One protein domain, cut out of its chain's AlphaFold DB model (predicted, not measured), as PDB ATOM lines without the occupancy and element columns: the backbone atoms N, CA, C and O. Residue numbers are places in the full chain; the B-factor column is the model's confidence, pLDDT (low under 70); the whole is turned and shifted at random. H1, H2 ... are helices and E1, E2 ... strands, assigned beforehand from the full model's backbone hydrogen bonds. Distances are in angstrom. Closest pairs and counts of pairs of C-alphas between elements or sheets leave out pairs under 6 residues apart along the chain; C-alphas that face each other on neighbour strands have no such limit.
ATOM      1  N   VAL A 189      89.714 -47.283 -18.372       88.75
ATOM      2  CA  VAL A 189      89.641 -48.747 -18.363       88.75
ATOM      3  C   VAL A 189      91.038 -49.316 -18.591       88.75
ATOM      4  O   VAL A 189      91.705 -48.977 -19.569       88.75
ATOM      5  N   VAL A 190      91.467 -50.191 -17.686       85.62
ATOM      6  CA  VAL A 190      92.718 -50.957 -17.784       85.62
ATOM      7  C   VAL A 190      92.413 -52.447 -17.768       85.62
ATOM      8  O   VAL A 190      91.338 -52.860 -17.333       85.62
ATOM      9  N   SER A 191      93.331 -53.264 -18.277       81.38
ATOM     10  CA  SER A 191      93.143 -54.713 -18.264       81.38
ATOM     11  C   SER A 191      93.464 -55.303 -16.897       81.38
ATOM     12  O   SER A 191      94.431 -54.897 -16.247       81.38
ATOM     13  N   ASP A 192      92.712 -56.328 -16.524       80.38
ATOM     14  CA  ASP A 192      92.935 -57.120 -15.319       80.38
ATOM     15  C   ASP A 192      92.971 -58.609 -15.670       80.38
ATOM     16  O   ASP A 192      92.214 -59.062 -16.526       80.38
ATOM     17  N   ILE A 193      93.843 -59.387 -15.033       76.81
ATOM     18  CA  ILE A 193      93.982 -60.819 -15.346       76.81
ATOM     19  C   ILE A 193      92.777 -61.622 -14.823       76.81
ATOM     20  O   ILE A 193      92.397 -62.621 -15.431       76.81
ATOM     21  N   ALA A 194      92.155 -61.196 -13.721       79.62
ATOM     22  CA  ALA A 194      91.023 -61.884 -13.109       79.62
ATOM     23  C   ALA A 194      89.677 -61.490 -13.739       79.62
ATOM     24  O   ALA A 194      88.808 -62.347 -13.897       79.62
ATOM     25  N   THR A 195      89.491 -60.219 -14.109       82.31
ATOM     26  CA  THR A 195      88.204 -59.703 -14.621       82.31
ATOM     27  C   THR A 195      88.234 -59.242 -16.078       82.31
ATOM     28  O   THR A 195      87.222 -58.743 -16.569       82.31
ATOM     29  N   ALA A 196      89.363 -59.398 -16.780       80.31
ATOM     30  CA  ALA A 196      89.676 -58.837 -18.104       80.31
ATOM     31  C   ALA A 196      89.732 -57.297 -18.147       80.31
ATOM     32  O   ALA A 196      90.588 -56.735 -18.829       80.31
ATOM     33  N   VAL A 197      88.868 -56.610 -17.397       87.62
ATOM     34  CA  VAL A 197      88.785 -55.149 -17.288       87.62
ATOM     35  C   VAL A 197      88.687 -54.713 -15.826       87.62
ATOM     36  O   VAL A 197      87.978 -55.330 -15.032       87.62
ATOM     37  N   THR A 198      89.360 -53.620 -15.480       87.06
ATOM     38  CA  THR A 198      89.247 -52.938 -14.185       87.06
ATOM     39  C   THR A 198      89.360 -51.418 -14.356       87.06
ATOM     40  O   THR A 198      89.626 -50.906 -15.450       87.06
ATOM     41  N   LEU A 199      89.081 -50.685 -13.282       87.56
ATOM     42  CA  LEU A 199      89.117 -49.227 -13.257       87.56
ATOM     43  C   LEU A 199      90.571 -48.740 -13.171       87.56
ATOM     44  O   LEU A 199      91.327 -49.171 -12.305       87.56
ATOM     45  N   GLY A 200      90.953 -47.856 -14.089       86.12
ATOM     46  CA  GLY A 200      92.319 -47.370 -14.268       86.12
ATOM     47  C   GLY A 200      92.572 -45.990 -13.667       86.12
ATOM     48  O   GLY A 200      92.167 -45.679 -12.548       86.12
ATOM     49  N   ALA A 201      93.241 -45.133 -14.441       86.56
ATOM     50  CA  ALA A 201      93.575 -43.764 -14.056       86.56
ATOM     51  C   ALA A 201      94.496 -43.654 -12.820       86.56
ATOM     52  O   ALA A 201      94.321 -42.770 -11.982       86.56
ATOM     53  N   CYS A 202      95.505 -44.523 -12.724       86.12
ATOM     54  CA  CYS A 202      96.583 -44.417 -11.737       86.12
ATOM     55  C   CYS A 202      97.704 -43.444 -12.174       86.12
ATOM     56  O   CYS A 202      97.915 -43.211 -13.381       86.12
ATOM     57  N   PRO A 203      98.425 -42.845 -11.206       81.38
ATOM     58  CA  PRO A 203      99.574 -41.983 -11.469       81.38
ATOM     59  C   PRO A 203     100.727 -42.820 -12.029       81.38
ATOM     60  O   PRO A 203     100.746 -44.033 -11.849       81.38
ATOM     61  N   ALA A 204     101.674 -42.187 -12.730       77.94
ATOM     62  CA  ALA A 204     102.737 -42.894 -13.457       77.94
ATOM     63  C   ALA A 204     103.564 -43.851 -12.577       77.94
ATOM     64  O   ALA A 204     103.974 -44.902 -13.050       77.94
ATOM     65  N   GLU A 205     103.740 -43.505 -11.302       78.31
ATOM     66  CA  GLU A 205     104.434 -44.300 -10.281       78.31
ATOM     67  C   GLU A 205     103.759 -45.640  -9.949       78.31
ATOM     68  O   GLU A 205     104.459 -46.601  -9.652       78.31
ATOM     69  N   ASN A 206     102.432 -45.737 -10.079       81.44
ATOM     70  CA  ASN A 206     101.666 -46.952  -9.769       81.44
ATOM     71  C   ASN A 206     101.254 -47.717 -11.037       81.44
ATOM     72  O   ASN A 206     100.309 -48.503 -11.016       81.44
ATOM     73  N   ARG A 207     101.885 -47.444 -12.185       81.56
ATOM     74  CA  ARG A 207     101.569 -48.142 -13.439       81.56
ATOM     75  C   ARG A 207     102.478 -49.344 -13.599       81.56
ATOM     76  O   ARG A 207     103.687 -49.187 -13.738       81.56
ATOM     77  N   VAL A 208     101.877 -50.525 -13.694       77.44
ATOM     78  CA  VAL A 208     102.574 -51.730 -14.142       77.44
ATOM     79  C   VAL A 208     102.340 -51.882 -15.638       77.44
ATOM     80  O   VAL A 208     101.201 -52.109 -16.059       77.44
ATOM     81  N   PRO A 209     103.375 -51.752 -16.476       73.75
ATOM     82  CA  PRO A 209     103.230 -52.031 -17.894       73.75
ATOM     83  C   PRO A 209     102.878 -53.508 -18.099       73.75
ATOM     84  O   PRO A 209     103.434 -54.397 -17.451       73.75
ATOM     85  N   ILE A 210     101.946 -53.782 -19.008       72.00
ATOM     86  CA  ILE A 210     101.551 -55.156 -19.308       72.00
ATOM     87  C   ILE A 210     102.675 -55.795 -20.107       72.00
ATOM     88  O   ILE A 210     103.041 -55.302 -21.176       72.00
ATOM     89  N   VAL A 211     103.201 -56.902 -19.590       67.88
ATOM     90  CA  VAL A 211     104.275 -57.646 -20.241       67.88
ATOM     91  C   VAL A 211     103.757 -58.885 -20.952       67.88
ATOM     92  O   VAL A 211     102.986 -59.665 -20.392       67.88
ATOM     93  N   ALA A 212     104.213 -59.107 -22.185       63.12
ATOM     94  CA  ALA A 212     104.051 -60.414 -22.810       63.12
ATOM     95  C   ALA A 212     105.028 -61.396 -22.145       63.12
ATOM     96  O   ALA A 212     106.244 -61.255 -22.284       63.12
ATOM     97  N   TYR A 213     104.494 -62.380 -21.415       59.62
ATOM     98  CA  TYR A 213     105.278 -63.439 -20.776       59.62
ATOM     99  C   TYR A 213     105.884 -64.369 -21.839       59.62
ATOM    100  O   TYR A 213     105.252 -65.320 -22.292       59.62
ATOM    101  N   THR A 214     107.116 -64.079 -22.253       63.88
ATOM    102  CA  THR A 214     107.926 -64.935 -23.132       63.88
ATOM    103  C   THR A 214     108.958 -65.723 -22.321       63.88
ATOM    104  O   THR A 214     109.297 -65.348 -21.196       63.88
ATOM    105  N   GLU A 215     109.497 -66.813 -22.877       63.09
ATOM    106  CA  GLU A 215     110.579 -67.566 -22.218       63.09
ATOM    107  C   GLU A 215     111.813 -66.685 -21.952       63.09
ATOM    108  O   GLU A 215     112.409 -66.783 -20.881       63.09
ATOM    109  N   ALA A 216     112.122 -65.745 -22.852       59.78
ATOM    110  CA  ALA A 216     113.193 -64.760 -22.674       59.78
ATOM    111  C   ALA A 216     112.948 -63.807 -21.484       59.78
ATOM    112  O   ALA A 216     113.864 -63.539 -20.710       59.78
ATOM    113  N   CYS A 217     111.702 -63.365 -21.266       66.25
ATOM    114  CA  CYS A 217     111.326 -62.557 -20.095       66.25
ATOM    115  C   CYS A 217     111.546 -63.323 -18.778       66.25
ATOM    116  O   CYS A 217     111.915 -62.732 -17.765       66.25
ATOM    117  N   LYS A 218     111.384 -64.653 -18.792       65.88
ATOM    118  CA  LYS A 218     111.573 -65.512 -17.615       65.88
ATOM    119  C   LYS A 218     113.046 -65.768 -17.272       65.88
ATOM    120  O   LYS A 218     113.353 -65.962 -16.099       65.88
ATOM    121  N   VAL A 219     113.923 -65.828 -18.275       65.62
ATOM    122  CA  VAL A 219     115.331 -66.239 -18.109       65.62
ATOM    123  C   VAL A 219     116.277 -65.040 -18.033       65.62
ATOM    124  O   VAL A 219     117.110 -64.998 -17.133       65.62
ATOM    125  N   ASP A 220     116.099 -64.047 -18.908       63.75
ATOM    126  CA  ASP A 220     117.019 -62.908 -19.052       63.75
ATOM    127  C   ASP A 220     116.430 -61.582 -18.535       63.75
ATOM    128  O   ASP A 220     117.095 -60.548 -18.556       63.75
ATOM    129  N   GLY A 221     115.167 -61.578 -18.088       64.50
ATOM    130  CA  GLY A 221     114.472 -60.375 -17.610       64.50
ATOM    131  C   GLY A 221     114.109 -59.370 -18.712       64.50
ATOM    132  O   GLY A 221     113.620 -58.280 -18.418       64.50
ATOM    133  N   MET A 222     114.315 -59.722 -19.985       59.56
ATOM    134  CA  MET A 222     113.953 -58.891 -21.135       59.56
ATOM    135  C   MET A 222     112.470 -59.079 -21.478       59.56
ATOM    136  O   MET A 222     112.094 -59.923 -22.293       59.56
ATOM    137  N   CYS A 223     111.611 -58.318 -20.804       62.62
ATOM    138  CA  CYS A 223     110.162 -58.388 -20.973       62.62
ATOM    139  C   CYS A 223     109.649 -57.344 -21.974       62.62
ATOM    140  O   CYS A 223     110.078 -56.192 -21.984       62.62
ATOM    141  N   ASN A 224     108.699 -57.751 -22.820       58.53
ATOM    142  CA  ASN A 224     108.050 -56.862 -23.782       58.53
ATOM    143  C   ASN A 224     106.994 -56.019 -23.080       58.53
ATOM    144  O   ASN A 224     105.921 -56.537 -22.787       58.53
ATOM    145  N   PHE A 225     107.263 -54.737 -22.873       64.25
ATOM    146  CA  PHE A 225     106.276 -53.809 -22.338       64.25
ATOM    147  C   PHE A 225     105.304 -53.365 -23.437       64.25
ATOM    148  O   PHE A 225     105.711 -52.892 -24.500       64.25
ATOM    149  N   SER A 226     104.011 -53.555 -23.194       63.53
ATOM    150  CA  SER A 226     102.956 -52.885 -23.944       63.53
ATOM    151  C   SER A 226     102.816 -51.452 -23.438       63.53
ATOM    152  O   SER A 226     103.014 -51.178 -22.255       63.53
ATOM    153  N   ASP A 227     102.402 -50.540 -24.314       63.91
ATOM    154  CA  ASP A 227     101.949 -49.207 -23.903       63.91
ATOM    155  C   ASP A 227     100.713 -49.273 -22.982       63.91
ATOM    156  O   ASP A 227     100.372 -48.305 -22.299       63.91
ATOM    157  N   ALA A 228      99.991 -50.396 -23.011       69.94
ATOM    158  CA  ALA A 228      98.917 -50.657 -22.077       69.94
ATOM    159  C   ALA A 228      99.505 -51.048 -20.712       69.94
ATOM    160  O   ALA A 228     100.413 -51.873 -20.607       69.94
ATOM    161  N   TYR A 229      98.954 -50.457 -19.660       75.50
ATOM    162  CA  TYR A 229      99.342 -50.708 -18.280       75.50
ATOM    163  C   TYR A 229      98.127 -51.117 -17.452       75.50
ATOM    164  O   TYR A 229      96.983 -50.815 -17.806       75.50
ATOM    165  N   THR A 230      98.402 -51.770 -16.334       80.38
ATOM    166  CA  THR A 230      97.472 -51.960 -15.225       80.38
ATOM    167  C   THR A 230      97.958 -51.165 -14.011       80.38
ATOM    168  O   THR A 230      99.077 -50.647 -14.017       80.38
ATOM    169  N   CYS A 231      97.109 -50.980 -13.006       80.25
ATOM    170  CA  CYS A 231      97.467 -50.233 -11.801       80.25
ATOM    171  C   CYS A 231      97.965 -51.205 -10.724       80.25
ATOM    172  O   CYS A 231      97.237 -52.138 -10.386       80.25
ATOM    173  N   ASP A 232      99.194 -51.000 -10.233       69.56
ATOM    174  CA  ASP A 232      99.759 -51.784  -9.128       69.56
ATOM    175  C   ASP A 232      99.146 -51.339  -7.814       69.56
ATOM    176  O   ASP A 232      99.076 -50.132  -7.563       69.56
ATOM    177  N   ASP A 233      98.747 -52.315  -6.998       61.00
ATOM    178  CA  ASP A 233      97.900 -52.157  -5.818       61.00
ATOM    179  C   ASP A 233      96.583 -51.415  -6.137       61.00
ATOM    180  O   ASP A 233      96.551 -50.360  -6.757       61.00
ATOM    181  N   LEU A 234      95.420 -51.890  -5.678       62.94
ATOM    182  CA  LEU A 234      94.129 -51.206  -5.923       62.94
ATOM    183  C   LEU A 234      94.048 -49.755  -5.348       62.94
ATOM    184  O   LEU A 234      92.981 -49.138  -5.346       62.94
ATOM    185  N   GLY A 235      95.148 -49.197  -4.829       60.91
ATOM    186  CA  GLY A 235      95.302 -47.818  -4.386       60.91
ATOM    187  C   GLY A 235      95.701 -46.855  -5.514       60.91
ATOM    188  O   GLY A 235      96.573 -47.120  -6.332       60.91
ATOM    189  N   GLY A 236      95.076 -45.675  -5.541       73.38
ATOM    190  CA  GLY A 236      95.396 -44.624  -6.520       73.38
ATOM    191  C   GLY A 236      94.605 -44.698  -7.833       73.38
ATOM    192  O   GLY A 236      94.879 -43.931  -8.757       73.38
ATOM    193  N   ILE A 237      93.591 -45.562  -7.908       83.44
ATOM    194  CA  ILE A 237      92.597 -45.594  -8.990       83.44
ATOM    195  C   ILE A 237      91.902 -44.226  -9.094       83.44
ATOM    196  O   ILE A 237      91.571 -43.614  -8.078       83.44
ATOM    197  N   MET A 238      91.668 -43.741 -10.318       86.12
ATOM    198  CA  MET A 238      91.078 -42.415 -10.569       86.12
ATOM    199  C   MET A 238      91.818 -41.254  -9.888       86.12
ATOM    200  O   MET A 238      91.191 -40.307  -9.420       86.12
ATOM    201  N   THR A 239      93.149 -41.273  -9.847       86.56
ATOM    202  CA  THR A 239      93.940 -40.124  -9.357       86.56
ATOM    203  C   THR A 239      94.786 -39.457 -10.446       86.56
ATOM    204  O   THR A 239      95.339 -38.381 -10.222       86.56
TER     205      THR A 239
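What this domain is: This is residues 189 to 239 of the 380 residues of the protein "Hypothetical protein" of Chaetoceros debilis (UniProt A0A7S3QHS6). A long two-stranded ribbon, E3 and E4, has the one-turn helix H1 at one end and the small hairpin E1-E2 beside E4 near the other. The printed part has 51 residues with one named helix and four named strands, in chain order E1, E2, E3, H1, E4; the class is mostly strand, with strands holding 22 of the 27 residues in named elements, and there are two antiparallel sheets, E1 - E2 and E3 - E4. It is only just loose, close to compact, with a radius of gyration of the C-alphas of 11.9 A, and spans 34 by 23 by 17 A.

How they stand to each other: E1, residues 189 to 192, forms an antiparallel hairpin with E2, residues 196 to 199; N 198 and O 190 are 2.8 A apart. E3, residues 207 to 212, and E4, residues 224 to 231, are antiparallel; N 208 and O 230 are 2.8 A apart. E4 bends by 86 degrees at residue 227. The closest C-alphas of E1 and E4, Val 190 and Thr 230, are 5.5 A apart. E2 and E3 are apart. In H1, residues 215 to 219, the O i to N i+4 pair is within hydrogen-bond range.

Where its parts are: E1 begins at C-alpha 189 (89.641, -48.747, -18.363). E3 measures 15.6 A and E4 17.3 A, ending at C-alpha 231 (97.467, -50.233, -11.801).

The domain as a whole: The printed part has no cut and no long link. pLDDT is under 70 at residues 211 to 228 and 232 to 235.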